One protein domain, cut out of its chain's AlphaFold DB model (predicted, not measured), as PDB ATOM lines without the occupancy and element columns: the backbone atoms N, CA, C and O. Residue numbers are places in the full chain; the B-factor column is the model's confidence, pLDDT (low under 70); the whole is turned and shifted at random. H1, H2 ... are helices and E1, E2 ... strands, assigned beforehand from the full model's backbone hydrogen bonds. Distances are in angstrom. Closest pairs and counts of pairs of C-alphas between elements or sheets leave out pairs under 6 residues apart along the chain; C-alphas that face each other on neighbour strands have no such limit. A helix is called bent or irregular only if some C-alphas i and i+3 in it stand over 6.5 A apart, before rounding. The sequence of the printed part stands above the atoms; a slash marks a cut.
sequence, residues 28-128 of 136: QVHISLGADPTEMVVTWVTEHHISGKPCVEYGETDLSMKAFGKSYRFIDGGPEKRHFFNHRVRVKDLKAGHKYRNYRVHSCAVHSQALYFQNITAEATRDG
ATOM      1  N   GLN A  28      21.727   1.679  35.270       89.75
ATOM      2  CA  GLN A  28      22.098   2.769  36.186       89.75
ATOM      3  C   GLN A  28      22.908   2.290  37.404       89.75
ATOM      4  O   GLN A  28      22.632   2.658  38.546       89.75
ATOM      5  N   VAL A  29      23.900   1.427  37.165       90.56
ATOM      6  CA  VAL A  29      24.770   0.925  38.231       90.56
ATOM      7  C   VAL A  29      25.577   2.091  38.798       90.56
ATOM      8  O   VAL A  29      26.315   2.758  38.077       90.56
ATOM      9  N   HIS A  30      25.440   2.322  40.097       91.00
ATOM     10  CA  HIS A  30      26.140   3.360  40.839       91.00
ATOM     11  C   HIS A  30      26.829   2.754  42.062       91.00
ATOM     12  O   HIS A  30      26.349   1.781  42.651       91.00
ATOM     13  N   ILE A  31      27.964   3.335  42.441       89.88
ATOM     14  CA  ILE A  31      28.745   2.925  43.601       89.88
ATOM     15  C   ILE A  31      29.017   4.136  44.485       89.88
ATOM     16  O   ILE A  31      29.330   5.218  43.997       89.88
ATOM     17  N   SER A  32      28.887   3.940  45.790       90.00
ATOM     18  CA  SER A  32      29.100   4.975  46.798       90.00
ATOM     19  C   SER A  32      29.841   4.403  48.002       90.00
ATOM     20  O   SER A  32      29.871   3.187  48.208       90.00
ATOM     21  N   LEU A  33      30.459   5.283  48.786       88.94
ATOM     22  CA  LEU A  33      31.100   4.914  50.044       88.94
ATOM     23  C   LEU A  33      30.048   4.499  51.081       88.94
ATOM     24  O   LEU A  33      28.932   5.025  51.103       88.94
ATOM     25  N   GLY A  34      30.404   3.525  51.915       87.88
ATOM     26  CA  GLY A  34      29.618   3.121  53.074       87.88
ATOM     27  C   GLY A  34      29.853   4.024  54.281       87.88
ATOM     28  O   GLY A  34      30.202   5.195  54.142       87.88
ATOM     29  N   ALA A  35      29.635   3.479  55.480       86.56
ATOM     30  CA  ALA A  35      29.872   4.218  56.718       86.56
ATOM     31  C   ALA A  35      31.365   4.492  56.971       86.56
ATOM     32  O   ALA A  35      31.704   5.466  57.641       86.56
ATOM     33  N   ASP A  36      32.244   3.645  56.435       86.44
ATOM     34  CA  ASP A  36      33.690   3.733  56.592       86.44
ATOM     35  C   ASP A  36      34.420   3.140  55.359       86.44
ATOM     36  O   ASP A  36      33.777   2.550  54.486       86.44
ATOM     37  N   PRO A  37      35.757   3.273  55.260       81.62
ATOM     38  CA  PRO A  37      36.563   2.843  54.104       81.62
ATOM     39  C   PRO A  37      36.590   1.346  53.822       81.62
ATOM     40  O   PRO A  37      37.186   0.921  52.831       81.62
ATOM     41  N   THR A  38      36.014   0.538  54.706       88.50
ATOM     42  CA  THR A  38      35.870  -0.909  54.552       88.50
ATOM     43  C   THR A  38      34.481  -1.296  54.037       88.50
ATOM     44  O   THR A  38      34.230  -2.470  53.760       88.50
ATOM     45  N   GLU A  39      33.586  -0.319  53.837       89.25
ATOM     46  CA  GLU A  39      32.245  -0.517  53.295       89.25
ATOM     47  C   GLU A  39      32.045   0.276  51.996       89.25
ATOM     48  O   GLU A  39      32.353   1.463  51.893       89.25
ATOM     49  N   MET A  40      31.438  -0.373  51.006       91.31
ATOM     50  CA  MET A  40      30.869   0.292  49.838       91.31
ATOM     51  C   MET A  40      29.422  -0.117  49.634       91.31
ATOM     52  O   MET A  40      28.994  -1.217  49.985       91.31
ATOM     53  N   VAL A  41      28.657   0.774  49.017       93.50
ATOM     54  CA  VAL A  41      27.264   0.541  48.664       93.50
ATOM     55  C   VAL A  41      27.138   0.558  47.150       93.50
ATOM     56  O   VAL A  41      27.389   1.574  46.505       93.50
ATOM     57  N   VAL A  42      26.706  -0.572  46.598       92.88
ATOM     58  CA  VAL A  42      26.411  -0.725  45.173       92.88
ATOM     59  C   VAL A  42      24.902  -0.685  44.985       92.88
ATOM     60  O   VAL A  42      24.156  -1.393  45.674       92.88
ATOM     61  N   THR A  43      24.454   0.138  44.045       94.12
ATOM     62  CA  THR A  43      23.044   0.294  43.693       94.12
ATOM     63  C   THR A  43      22.834   0.148  42.199       94.12
ATOM     64  O   THR A  43      23.674   0.575  41.415       94.12
ATOM     65  N   TRP A  44      21.714  -0.438  41.798       94.00
ATOM     66  CA  TRP A  44      21.291  -0.498  40.398       94.00
ATOM     67  C   TRP A  44      19.772  -0.618  40.310       94.00
ATOM     68  O   TRP A  44      19.106  -0.889  41.315       94.00
ATOM     69  N   VAL A  45      19.237  -0.438  39.107       92.75
ATOM     70  CA  VAL A  45      17.803  -0.522  38.820       92.75
ATOM     71  C   VAL A  45      17.524  -1.647  37.826       92.75
ATOM     72  O   VAL A  45      18.335  -1.904  36.936       92.75
ATOM     73  N   THR A  46      16.380  -2.312  37.967       91.50
ATOM     74  CA  THR A  46      15.777  -3.140  36.914       91.50
ATOM     75  C   THR A  46      14.331  -2.708  36.660       91.50
ATOM     76  O   THR A  46      13.649  -2.192  37.550       91.50
ATOM     77  N   GLU A  47      13.841  -2.937  35.442       89.31
ATOM     78  CA  GLU A  47      12.439  -2.683  35.062       89.31
ATOM     79  C   GLU A  47      11.498  -3.796  35.563       89.31
ATOM     80  O   GLU A  47      10.293  -3.602  35.718       89.31
ATOM     81  N   HIS A  48      12.053  -4.970  35.879       87.19
ATOM     82  CA  HIS A  48      11.308  -6.136  36.348       87.19
ATOM     83  C   HIS A  48      11.857  -6.678  37.666       87.19
ATOM     84  O   HIS A  48      13.044  -6.550  37.971       87.19
ATOM     85  N   HIS A  49      10.977  -7.302  38.447       86.44
ATOM     86  CA  HIS A  49      11.347  -7.954  39.696       86.44
ATOM     87  C   HIS A  49      12.286  -9.134  39.424       86.44
ATOM     88  O   HIS A  49      11.970  -9.986  38.601       86.44
ATOM     89  N   ILE A  50      13.392  -9.218  40.162       85.69
ATOM     90  CA  ILE A  50      14.338 -10.336  40.063       85.69
ATOM     91  C   ILE A  50      13.852 -11.521  40.906       85.69
ATOM     92  O   ILE A  50      13.485 -11.346  42.069       85.69
ATOM     93  N   SER A  51      13.882 -12.748  40.387       79.12
ATOM     94  CA  SER A  51      13.627 -13.944  41.206       79.12
ATOM     95  C   SER A  51      14.827 -14.265  42.106       79.12
ATOM     96  O   SER A  51      15.657 -15.108  41.801       79.12
ATOM     97  N   GLY A  52      14.964 -13.562  43.229       83.94
ATOM     98  CA  GLY A  52      16.012 -13.840  44.213       83.94
ATOM     99  C   GLY A  52      16.467 -12.614  44.991       83.94
ATOM    100  O   GLY A  52      15.858 -11.545  44.939       83.94
ATOM    101  N   LYS A  53      17.566 -12.772  45.736       88.56
ATOM    102  CA  LYS A  53      18.212 -11.650  46.423       88.56
ATOM    103  C   LYS A  53      19.201 -10.965  45.476       88.56
ATOM    104  O   LYS A  53      19.999 -11.667  44.856       88.56
ATOM    105  N   PRO A  54      19.203  -9.623  45.400       91.50
ATOM    106  CA  PRO A  54      20.201  -8.907  44.618       91.50
ATOM    107  C   PRO A  54      21.588  -9.197  45.188       91.50
ATOM    108  O   PRO A  54      21.769  -9.206  46.410       91.50
ATOM    109  N   CYS A  55      22.550  -9.447  44.305       92.06
ATOM    110  CA  CYS A  55      23.889  -9.885  44.676       92.06
ATOM    111  C   CYS A  55      24.958  -9.099  43.909       92.06
ATOM    112  O   CYS A  55      24.788  -8.787  42.729       92.06
ATOM    113  N   VAL A  56      26.060  -8.794  44.588       91.31
ATOM    114  CA  VAL A  56      27.298  -8.290  43.992       91.31
ATOM    115  C   VAL A  56      28.344  -9.379  44.115       91.31
ATOM    116  O   VAL A  56      28.631  -9.830  45.223       91.31
ATOM    117  N   GLU A  57      28.930  -9.763  42.989       90.19
ATOM    118  CA  GLU A  57      30.170 -10.530  42.984       90.19
ATOM    119  C   GLU A  57      31.353  -9.582  42.849       90.19
ATOM    120  O   GLU A  57      31.305  -8.638  42.055       90.19
ATOM    121  N   TYR A  58      32.403  -9.830  43.622       87.69
ATOM    122  CA  TYR A  58      33.582  -8.976  43.672       87.69
ATOM    123  C   TYR A  58      34.832  -9.773  44.042       87.69
ATOM    124  O   TYR A  58      34.753 -10.872  44.594       87.69
ATOM    125  N   GLY A  59      35.995  -9.195  43.759       82.31
ATOM    126  CA  GLY A  59      37.260  -9.664  44.303       82.31
ATOM    127  C   GLY A  59      38.468  -8.907  43.772       82.31
ATOM    128  O   GLY A  59      38.350  -7.983  42.965       82.31
ATOM    129  N   GLU A  60      39.635  -9.256  44.307       77.44
ATOM    130  CA  GLU A  60      40.897  -8.572  43.997       77.44
ATOM    131  C   GLU A  60      41.393  -8.938  42.590       77.44
ATOM    132  O   GLU A  60      41.718  -8.055  41.794       77.44
ATOM    133  N   THR A  61      41.360 -10.234  42.269       74.38
ATOM    134  CA  THR A  61      41.768 -10.792  40.970       74.38
ATOM    135  C   THR A  61      40.573 -11.441  40.276       74.38
ATOM    136  O   THR A  61      40.193 -11.029  39.178       74.38
ATOM    137  N   ASP A  62      39.912 -12.368  40.974       78.69
ATOM    138  CA  ASP A  62      38.749 -13.113  40.492       78.69
ATOM    139  C   ASP A  62      37.480 -12.740  41.266       78.69
ATOM    140  O   ASP A  62      37.543 -12.244  42.389       78.69
ATOM    141  N   LEU A  63      36.314 -13.024  40.686       81.62
ATOM    142  CA  LEU A  63      34.999 -12.797  41.299       81.62
ATOM    143  C   LEU A  63      34.641 -13.900  42.314       81.62
ATOM    144  O   LEU A  63      33.661 -14.624  42.148       81.62
ATOM    145  N   SER A  64      35.468 -14.064  43.347       84.81
ATOM    146  CA  SER A  64      35.349 -15.150  44.329       84.81
ATOM    147  C   SER A  64      34.436 -14.833  45.517       84.81
ATOM    148  O   SER A  64      34.008 -15.753  46.215       84.81
ATOM    149  N   MET A  65      34.110 -13.559  45.755       88.69
ATOM    150  CA  MET A  65      33.293 -13.126  46.891       88.69
ATOM    151  C   MET A  65      31.904 -12.664  46.454       88.69
ATOM    152  O   MET A  65      31.716 -12.175  45.340       88.69
ATOM    153  N   LYS A  66      30.922 -12.806  47.356       91.50
ATOM    154  CA  LYS A  66      29.518 -12.426  47.141       91.50
ATOM    155  C   LYS A  66      28.967 -11.628  48.310       91.50
ATOM    156  O   LYS A  66      29.099 -12.039  49.459       91.50
ATOM    157  N   ALA A  67      28.273 -10.539  48.002       92.38
ATOM    158  CA  ALA A  67      27.500  -9.764  48.964       92.38
ATOM    159  C   ALA A  67      26.035  -9.695  48.525       92.38
ATOM    160  O   ALA A  67      25.738  -9.415  47.365       92.38
ATOM    161  N   PHE A  68      25.110  -9.916  49.460       94.12
ATOM    162  CA  PHE A  68      23.670  -9.872  49.199       94.12
ATOM    163  C   PHE A  68      23.037  -8.592  49.737       94.12
ATOM    164  O   PHE A  68      23.456  -8.042  50.757       94.12
ATOM    165  N   GLY A  69      21.984  -8.137  49.067       92.88
ATOM    166  CA  GLY A  69      21.285  -6.905  49.407       92.88
ATOM    167  C   GLY A  69      19.774  -7.042  49.449       92.88
ATOM    168  O   GLY A  69      19.218  -8.125  49.641       92.88
ATOM    169  N   LYS A  70      19.109  -5.901  49.267       94.19
ATOM    170  CA  LYS A  70      17.648  -5.783  49.248       94.19
ATOM    171  C   LYS A  70      17.182  -5.032  48.005       94.19
ATOM    172  O   LYS A  70      17.904  -4.178  47.493       94.19
ATOM    173  N   SER A  71      15.972  -5.354  47.564       94.38
ATOM    174  CA  SER A  71      15.287  -4.713  46.440       94.38
ATOM    175  C   SER A  71      14.089  -3.925  46.961       94.38
ATOM    176  O   SER A  71      13.371  -4.412  47.833       94.38
ATOM    177  N   TYR A  72      13.847  -2.745  46.404       94.06
ATOM    178  CA  TYR A  72      12.724  -1.881  46.757       94.06
ATOM    179  C   TYR A  72      11.970  -1.484  45.493       94.06
ATOM    180  O   TYR A  72      12.555  -0.925  44.566       94.06
ATOM    181  N   ARG A  73      10.668  -1.772  45.451       94.81
ATOM    182  CA  ARG A  73       9.806  -1.385  44.331       94.81
ATOM    183  C   ARG A  73       9.493   0.106  44.410       94.81
ATOM    184  O   ARG A  73       9.105   0.607  45.461       94.81
ATOM    185  N   PHE A  74       9.612   0.778  43.279       93.88
ATOM    186  CA  PHE A  74       9.228   2.160  43.060       93.88
ATOM    187  C   PHE A  74       8.235   2.218  41.896       93.88
ATOM    188  O   PHE A  74       8.354   1.458  40.935       93.88
ATOM    189  N   ILE A  75       7.233   3.085  42.007       93.81
ATOM    190  CA  ILE A  75       6.256   3.340  40.947       93.81
ATOM    191  C   ILE A  75       6.418   4.800  40.563       93.81
ATOM    192  O   ILE A  75       6.334   5.664  41.437       93.81
ATOM    193  N   ASP A  76       6.684   5.071  39.287       89.50
ATOM    194  CA  ASP A  76       6.878   6.449  38.853       89.50
ATOM    195  C   ASP A  76       5.579   7.275  38.921       89.50
ATOM    196  O   ASP A  76       4.452   6.769  38.942       89.50
ATOM    197  N   GLY A  77       5.744   8.595  39.020       93.06
ATOM    198  CA  GLY A  77       4.624   9.534  39.075       93.06
ATOM    199  C   GLY A  77       3.922   9.728  37.730       93.06
ATOM    200  O   GLY A  77       2.849  10.330  37.702       93.06
ATOM    201  N   GLY A  78       4.497   9.208  36.641       92.31
ATOM    202  CA  GLY A  78       4.036   9.423  35.274       92.31
ATOM    203  C   GLY A  78       2.663   8.809  34.979       92.31
ATOM    204  O   GLY A  78       2.111   8.070  35.801       92.31
ATOM    205  N   PRO A  79       2.093   9.107  33.800       90.50
ATOM    206  CA  PRO A  79       0.811   8.544  33.375       90.50
ATOM    207  C   PRO A  79       0.871   7.019  33.198       90.50
ATOM    208  O   PRO A  79      -0.121   6.342  33.439       90.50
ATOM    209  N   GLU A  80       2.039   6.474  32.851       90.75
ATOM    210  CA  GLU A  80       2.252   5.035  32.647       90.75
ATOM    211  C   GLU A  80       2.449   4.240  33.948       90.75
ATOM    212  O   GLU A  80       2.388   3.013  33.918       90.75
ATOM    213  N   LYS A  81       2.682   4.908  35.092       91.06
ATOM    214  CA  LYS A  81       2.908   4.277  36.409       91.06
ATOM    215  C   LYS A  81       3.915   3.126  36.358       91.06
ATOM    216  O   LYS A  81       3.680   2.047  36.911       91.06
ATOM    217  N   ARG A  82       5.049   3.345  35.693       88.81
ATOM    218  CA  ARG A  82       6.040   2.290  35.456       88.81
ATOM    219  C   ARG A  82       6.625   1.799  36.771       88.81
ATOM    220  O   ARG A  82       6.847   2.571  37.708       88.81
ATOM    221  N   HIS A  83       6.877   0.497  36.833       91.25
ATOM    222  CA  HIS A  83       7.515  -0.139  37.974       91.25
ATOM    223  C   HIS A  83       9.022  -0.207  37.767       91.25
ATOM    224  O   HIS A  83       9.491  -0.690  36.745       91.25
ATOM    225  N   PHE A  84       9.763   0.220  38.780       91.88
ATOM    226  CA  PHE A  84      11.209   0.083  38.850       91.88
ATOM    227  C   PHE A  84      11.582  -0.621  40.147       91.88
ATOM    228  O   PHE A  84      10.927  -0.449  41.178       91.88
ATOM    229  N   PHE A  85      12.646  -1.410  40.117       93.56
ATOM    230  CA  PHE A  85      13.156  -2.108  41.288       93.56
ATOM    231  C   PHE A  85      14.553  -1.587  41.588       93.56
ATOM    232  O   PHE A  85      15.482  -1.771  40.812       93.56
ATOM    233  N   ASN A  86      14.686  -0.904  42.721       94.19
ATOM    234  CA  ASN A  86      15.946  -0.359  43.198       94.19
ATOM    235  C   ASN A  86      16.641  -1.401  44.066       94.19
ATOM    236  O   ASN A  86      16.128  -1.782  45.120       94.19
ATOM    237  N   HIS A  87      17.817  -1.840  43.653       94.94
ATOM    238  CA  HIS A  87      18.621  -2.809  44.380       94.94
ATOM    239  C   HIS A  87      19.733  -2.096  45.133       94.94
ATOM    240  O   HIS A  87      20.383  -1.205  44.591       94.94
ATOM    241  N   ARG A  88      19.964  -2.489  46.387       94.94
ATOM    242  CA  ARG A  88      21.036  -1.945  47.225       94.94
ATOM    243  C   ARG A  88      21.769  -3.066  47.946       94.94
ATOM    244  O   ARG A  88      21.165  -3.778  48.752       94.94
ATOM    245  N   VAL A  89      23.069  -3.173  47.696       95.00
ATOM    246  CA  VAL A  89      23.981  -4.140  48.321       95.00
ATOM    247  C   VAL A  89      25.077  -3.383  49.061       95.00
ATOM    248  O   VAL A  89      25.657  -2.443  48.526       95.00
ATOM    249  N   ARG A  90      25.348  -3.793  50.302       94.31
ATOM    250  CA  ARG A  90      26.490  -3.313  51.086       94.31
ATOM    251  C   ARG A  90      27.590  -4.358  51.006       94.31
ATOM    252  O   ARG A  90      27.377  -5.487  51.447       94.31
ATOM    253  N   VAL A  91      28.724  -3.985  50.437       91.69
ATOM    254  CA  VAL A  91      29.937  -4.797  50.413       91.69
ATOM    255  C   VAL A  91      30.777  -4.361  51.604       91.69
ATOM    256  O   VAL A  91      31.106  -3.184  51.711       91.69
ATOM    257  N   LYS A  92      31.049  -5.288  52.519       91.31
ATOM    258  CA  LYS A  92      31.738  -5.030  53.787       91.31
ATOM    259  C   LYS A  92      33.089  -5.728  53.820       91.31
ATOM    260  O   LYS A  92      33.394  -6.524  52.930       91.31
ATOM    261  N   ASP A  93      33.854  -5.427  54.866       89.12
ATOM    262  CA  ASP A  93      35.138  -6.058  55.169       89.12
ATOM    263  C   ASP A  93      36.161  -5.869  54.036       89.12
ATOM    264  O   ASP A  93      37.044  -6.696  53.801       89.12
ATOM    265  N   LEU A  94      36.033  -4.757  53.303       86.94
ATOM    266  CA  LEU A  94      36.972  -4.370  52.263       86.94
ATOM    267  C   LEU A  94      38.255  -3.837  52.898       86.94
ATOM    268  O   LEU A  94      38.237  -3.123  53.901       86.94
ATOM    269  N   LYS A  95      39.395  -4.118  52.274       84.31
ATOM    270  CA  LYS A  95      40.670  -3.547  52.703       84.31
ATOM    271  C   LYS A  95      40.707  -2.067  52.313       84.31
ATOM    272  O   LYS A  95      40.578  -1.721  51.135       84.31
ATOM    273  N   ALA A  96      40.900  -1.183  53.290       80.31
ATOM    274  CA  ALA A  96      41.029   0.250  53.033       80.31
ATOM    275  C   ALA A  96      42.211   0.530  52.083       80.31
ATOM    276  O   ALA A  96      43.250  -0.133  52.143       80.31
ATOM    277  N   GLY A  97      42.047   1.494  51.176       72.75
ATOM    278  CA  GLY A  97      43.058   1.868  50.180       72.75
ATOM    279  C   GLY A  97      43.331   0.828  49.086       72.75
ATOM    280  O   GLY A  97      44.169   1.076  48.218       72.75
ATOM    281  N   HIS A  98      42.651  -0.323  49.099       77.38
ATOM    282  CA  HIS A  98      42.876  -1.382  48.119       77.38
ATOM    283  C   HIS A  98      41.999  -1.215  46.873       77.38
ATOM    284  O   HIS A  98      40.854  -0.753  46.921       77.38
ATOM    285  N   LYS A  99      42.563  -1.606  45.724       74.38
ATOM    286  CA  LYS A  99      41.872  -1.642  44.432       74.38
ATOM    287  C   LYS A  99      41.157  -2.979  44.276       74.38
ATOM    288  O   LYS A  99      41.806  -4.020  44.291       74.38
ATOM    289  N   TYR A 100      39.853  -2.933  44.043       71.88
ATOM    290  CA  TYR A 100      39.066  -4.098  43.658       71.88
ATOM    291  C   TYR A 100      38.816  -3.996  42.161       71.88
ATOM    292  O   TYR A 100      37.984  -3.212  41.699       71.88
ATOM    293  N   ARG A 101      39.626  -4.729  41.385       61.66
ATOM    294  CA  ARG A 101      39.606  -4.610  39.926       61.66
ATOM    295  C   ARG A 101      38.270  -5.075  39.368       61.66
ATOM    296  O   ARG A 101      37.729  -4.396  38.526       61.66
ATOM    297  N   ASN A 102      37.693  -6.165  39.850       62.12
ATOM    298  CA  ASN A 102      36.504  -6.711  39.206       62.12
ATOM    299  C   ASN A 102      35.324  -6.734  40.179       62.12
ATOM    300  O   ASN A 102      35.388  -7.381  41.225       62.12
ATOM    301  N   TYR A 103      34.222  -6.077  39.808       74.44
ATOM    302  CA  TYR A 103      32.905  -6.337  40.389       74.44
ATOM    303  C   TYR A 103      31.821  -6.398  39.312       74.44
ATOM    304  O   TYR A 103      31.915  -5.743  38.273       74.44
ATOM    305  N   ARG A 104      30.772  -7.187  39.558       80.50
ATOM    306  CA  ARG A 104      29.583  -7.236  38.698       80.50
ATOM    307  C   ARG A 104      28.312  -7.413  39.524       80.50
ATOM    308  O   ARG A 104      28.292  -8.145  40.518       80.50
ATOM    309  N   VAL A 105      27.238  -6.756  39.100       76.75
ATOM    310  CA  VAL A 105      25.925  -6.868  39.750       76.75
ATOM    311  C   VAL A 105      25.090  -7.949  39.072       76.75
ATOM    312  O   VAL A 105      25.172  -8.131  37.856       76.75
ATOM    313  N   HIS A 106      24.309  -8.683  39.862       73.88
ATOM    314  CA  HIS A 106      23.498  -9.807  39.397       73.88
ATOM    315  C   HIS A 106      22.002  -9.531  39.573       73.88
ATOM    316  O   HIS A 106      21.549  -9.221  40.679       73.88
ATOM    317  N   SER A 107      21.237  -9.740  38.502       62.69
ATOM    318  CA  SER A 107      19.834 -10.157  38.560       62.69
ATOM    319  C   SER A 107      19.748 -11.684  38.404       62.69
ATOM    320  O   SER A 107      20.748 -12.311  38.057       62.69
ATOM    321  N   CYS A 108      18.593 -12.301  38.678       57.41
ATOM    322  CA  CYS A 108      18.437 -13.752  38.865       57.41
ATOM    323  C   CYS A 108      19.187 -14.634  37.846       57.41
ATOM    324  O   CYS A 108      19.759 -15.647  38.246       57.41
ATOM    325  N   ALA A 109      19.202 -14.252  36.566       53.81
ATOM    326  CA  ALA A 109      19.869 -14.994  35.491       53.81
ATOM    327  C   ALA A 109      20.840 -14.148  34.641       53.81
ATOM    328  O   ALA A 109      21.457 -14.670  33.713       53.81
ATOM    329  N   VAL A 110      20.971 -12.844  34.918       58.84
ATOM    330  CA  VAL A 110      21.707 -11.895  34.067       58.84
ATOM    331  C   VAL A 110      22.648 -11.042  34.912       58.84
ATOM    332  O   VAL A 110      22.354 -10.683  36.051       58.84
ATOM    333  N   HIS A 111      23.823 -10.727  34.375       63.97
ATOM    334  CA  HIS A 111      24.835  -9.932  35.073       63.97
ATOM    335  C   HIS A 111      25.152  -8.666  34.286       63.97
ATOM    336  O   HIS A 111      25.003  -8.632  33.062       63.97
ATOM    337  N   SER A 112      25.596  -7.624  34.987       69.75
ATOM    338  CA  SER A 112      26.196  -6.464  34.329       69.75
ATOM    339  C   SER A 112      27.530  -6.832  33.674       69.75
ATOM    340  O   SER A 112      28.149  -7.849  34.001       69.75
ATOM    341  N   GLN A 113      28.028  -5.945  32.811       69.75
ATOM    342  CA  GLN A 113      29.454  -5.916  32.494       69.75
ATOM    343  C   GLN A 113      30.275  -5.743  33.786       69.75
ATOM    344  O   GLN A 113      29.783  -5.172  34.768       69.75
ATOM    345  N   ALA A 114      31.507  -6.256  33.793       67.38
ATOM    346  CA  ALA A 114      32.444  -6.018  34.883       67.38
ATOM    347  C   ALA A 114      32.826  -4.532  34.949       67.38
ATOM    348  O   ALA A 114      33.099  -3.901  33.926       67.38
ATOM    349  N   LEU A 115      32.839  -3.995  36.162       75.62
ATOM    350  CA  LEU A 115      33.204  -2.621  36.485       75.62
ATOM    351  C   LEU A 115      34.361  -2.625  37.504       75.62
ATOM    352  O   LEU A 115      34.661  -3.661  38.102       75.62
ATOM    353  N   TYR A 116      34.995  -1.464  37.700       67.94
ATOM    354  CA  TYR A 116      36.221  -1.290  38.492       67.94
ATOM    355  C   TYR A 116      36.026  -0.199  39.555       67.94
ATOM    356  O   TYR A 116      35.490   0.864  39.236       67.94
ATOM    357  N   PHE A 117      36.490  -0.412  40.793       71.75
ATOM    358  CA  PHE A 117      36.543   0.647  41.811       71.75
ATOM    359  C   PHE A 117      37.790   0.552  42.703       71.75
ATOM    360  O   PHE A 117      38.446  -0.486  42.812       71.75
ATOM    361  N   GLN A 118      38.115   1.656  43.373       72.50
ATOM    362  CA  GLN A 118      39.146   1.710  44.403       72.50
ATOM    363  C   GLN A 118      38.546   2.271  45.685       72.50
ATOM    364  O   GLN A 118      37.887   3.310  45.650       72.50
ATOM    365  N   ASN A 119      38.793   1.593  46.805       71.19
ATOM    366  CA  ASN A 119      38.381   2.106  48.102       71.19
ATOM    367  C   ASN A 119      39.312   3.218  48.580       71.19
ATOM    368  O   ASN A 119      40.518   3.198  48.316       71.19
ATOM    369  N   ILE A 120      38.751   4.167  49.326       75.44
ATOM    370  CA  ILE A 120      39.530   5.236  49.953       75.44
ATOM    371  C   ILE A 120      40.434   4.672  51.054       75.44
ATOM    372  O   ILE A 120      40.171   3.610  51.623       75.44
ATOM    373  N   THR A 121      41.542   5.352  51.337       71.62
ATOM    374  CA  THR A 121      42.429   4.970  52.440       71.62
ATOM    375  C   THR A 121      41.782   5.311  53.784       71.62
ATOM    376  O   THR A 121      40.975   6.237  53.896       71.62
ATOM    377  N   ALA A 122      42.160   4.573  54.831       66.00
ATOM    378  CA  ALA A 122      41.716   4.873  56.193       66.00
ATOM    379  C   ALA A 122      42.154   6.279  56.647       66.00
ATOM    380  O   ALA A 122      41.453   6.944  57.403       66.00
ATOM    381  N   GLU A 123      43.292   6.741  56.132       67.12
ATOM    382  CA  GLU A 123      43.858   8.065  56.378       67.12
ATOM    383  C   GLU A 123      43.021   9.182  55.736       67.12
ATOM    384  O   GLU A 123      42.604  10.102  56.433       67.12
ATOM    385  N   ALA A 124      42.612   9.031  54.468       59.09
ATOM    386  CA  ALA A 124      41.766  10.012  53.773       59.09
ATOM    387  C   ALA A 124      40.409  10.257  54.463       59.09
ATOM    388  O   ALA A 124      39.796  11.310  54.293       59.09
ATOM    389  N   THR A 125      39.942   9.296  55.261       56.97
ATOM    390  CA  THR A 125      38.676   9.408  56.008       56.97
ATOM    391  C   THR A 125      38.841  10.117  57.344       56.97
ATOM    392  O   THR A 125      37.901  10.755  57.807       56.97
ATOM    393  N   ARG A 126      40.032  10.046  57.954       54.25
ATOM    394  CA  ARG A 126      40.342  10.788  59.184       54.25
ATOM    395  C   ARG A 126      40.463  12.287  58.930       54.25
ATOM    396  O   ARG A 126      40.065  13.066  59.789       54.25
ATOM    397  N   ASP A 127      40.911  12.668  57.738       55.00
ATOM    398  CA  ASP A 127      41.179  14.067  57.403       55.00
ATOM    399  C   ASP A 127      39.999  14.784  56.720       55.00
ATOM    400  O   ASP A 127      40.087  15.970  56.412       55.00
ATOM    401  N   GLY A 128      38.879  14.097  56.458       51.66
ATOM    402  CA  GLY A 128      37.698  14.702  55.819       51.66
ATOM    403  C   GLY A 128      37.929  15.207  54.385       51.66
ATOM    404  O   GLY A 128      37.094  15.930  53.837       51.66
TER     405      GLY A 128
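This is residues 28 to 128 of the 136 residues of the protein "Hypothetical protein" of Medioppia subpectinata (UniProt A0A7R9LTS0). One strongly twisted sheet of seven strands is bent back on itself into two leaves that face each other, E1, E2 and E5 on E3, E6 and E7, with the long strand E4 as the hinge; it is curled like part of a barrel, left open between its edge strands E1 and E7. The link at the far end of the long hairpin E4 and E5 and the short helix H1, off the sheet, lie at the two ends of the longest axis. The printed part has 101 residues, with seven named strands in a row and then one named helix, and the class is mostly strand. The sheet's order is E1, E2, E5, E4, E3, E6, E7, all antiparallel. The whole is elongated, spanning 48 by 31 by 18 A, and only just compact, close to loose, with a radius of gyration of the C-alphas of 15.0 A.

E4, residues 65 to 75, is the longest strand at 32.2 A, from C-alpha 65 at (33.293, -13.126, 46.891) to C-alpha 75 at (6.256, 3.340, 40.947). E5 is residues 83 to 91, 26.1 A, and E3 is residues 55 to 59, 13.4 A. E2 is residues 40 to 46, 20.2 A; E1 is residues 28 to 33, 16.7 A, beginning at (22.098, 2.769, 36.186). E6 is residues 99 to 107, 24.3 A, and E7 is residues 115 to 118, 10.8 A. H1 is residues 122 to 126, 6.8 A, with C-alpha 126 at (40.342, 10.788, 59.184).

E4 has staggered pairing, with E3 over residues 65 to 68, where N 67 and O 56 are 2.9 A apart, and with E5 over residues 69 to 75, where N 72 and O 86 are 2.8 A apart. E3, E4 and E5 form a meander, each strand the antiparallel neighbour of the one before. E2, E3, E4, E5 and likewise E3, E4, E5, E6 form a Greek key, a meander of three strands with the first of the four beside the fourth. E2 and E5 are antiparallel at 160 degrees, with N 42 and O 89 2.9 A apart. E1 and E2 are a hairpin, with N 30 and O 43 2.8 A apart. On the other leaf, E3 and E6 have N 104 and O 57 2.9 A apart, and the hairpin E6 and E7 has N 115 and O 103 2.9 A apart. These N and O pairs are within hydrogen-bond range. Between the leaves, the closest C-alphas of E3 and E5 are those of Cys 55 and Val 89, 6.8 A apart. E1 and E7 are apart, but only just, at 8.3 A. H1 is not on the sheet; its O i to N i+4 pair is within hydrogen-bond range.

The two C-alphas farthest apart, those of Pro 79 and Glu 123, are 48.8 A apart. The printed part has no cut and no long link; the links E3 to E4 and E7 to H1 are tight. The mean pLDDT of the printed part is 82.4, and residues 101 to 102, 107 to 114, 116 and 122 to 128 are under 70.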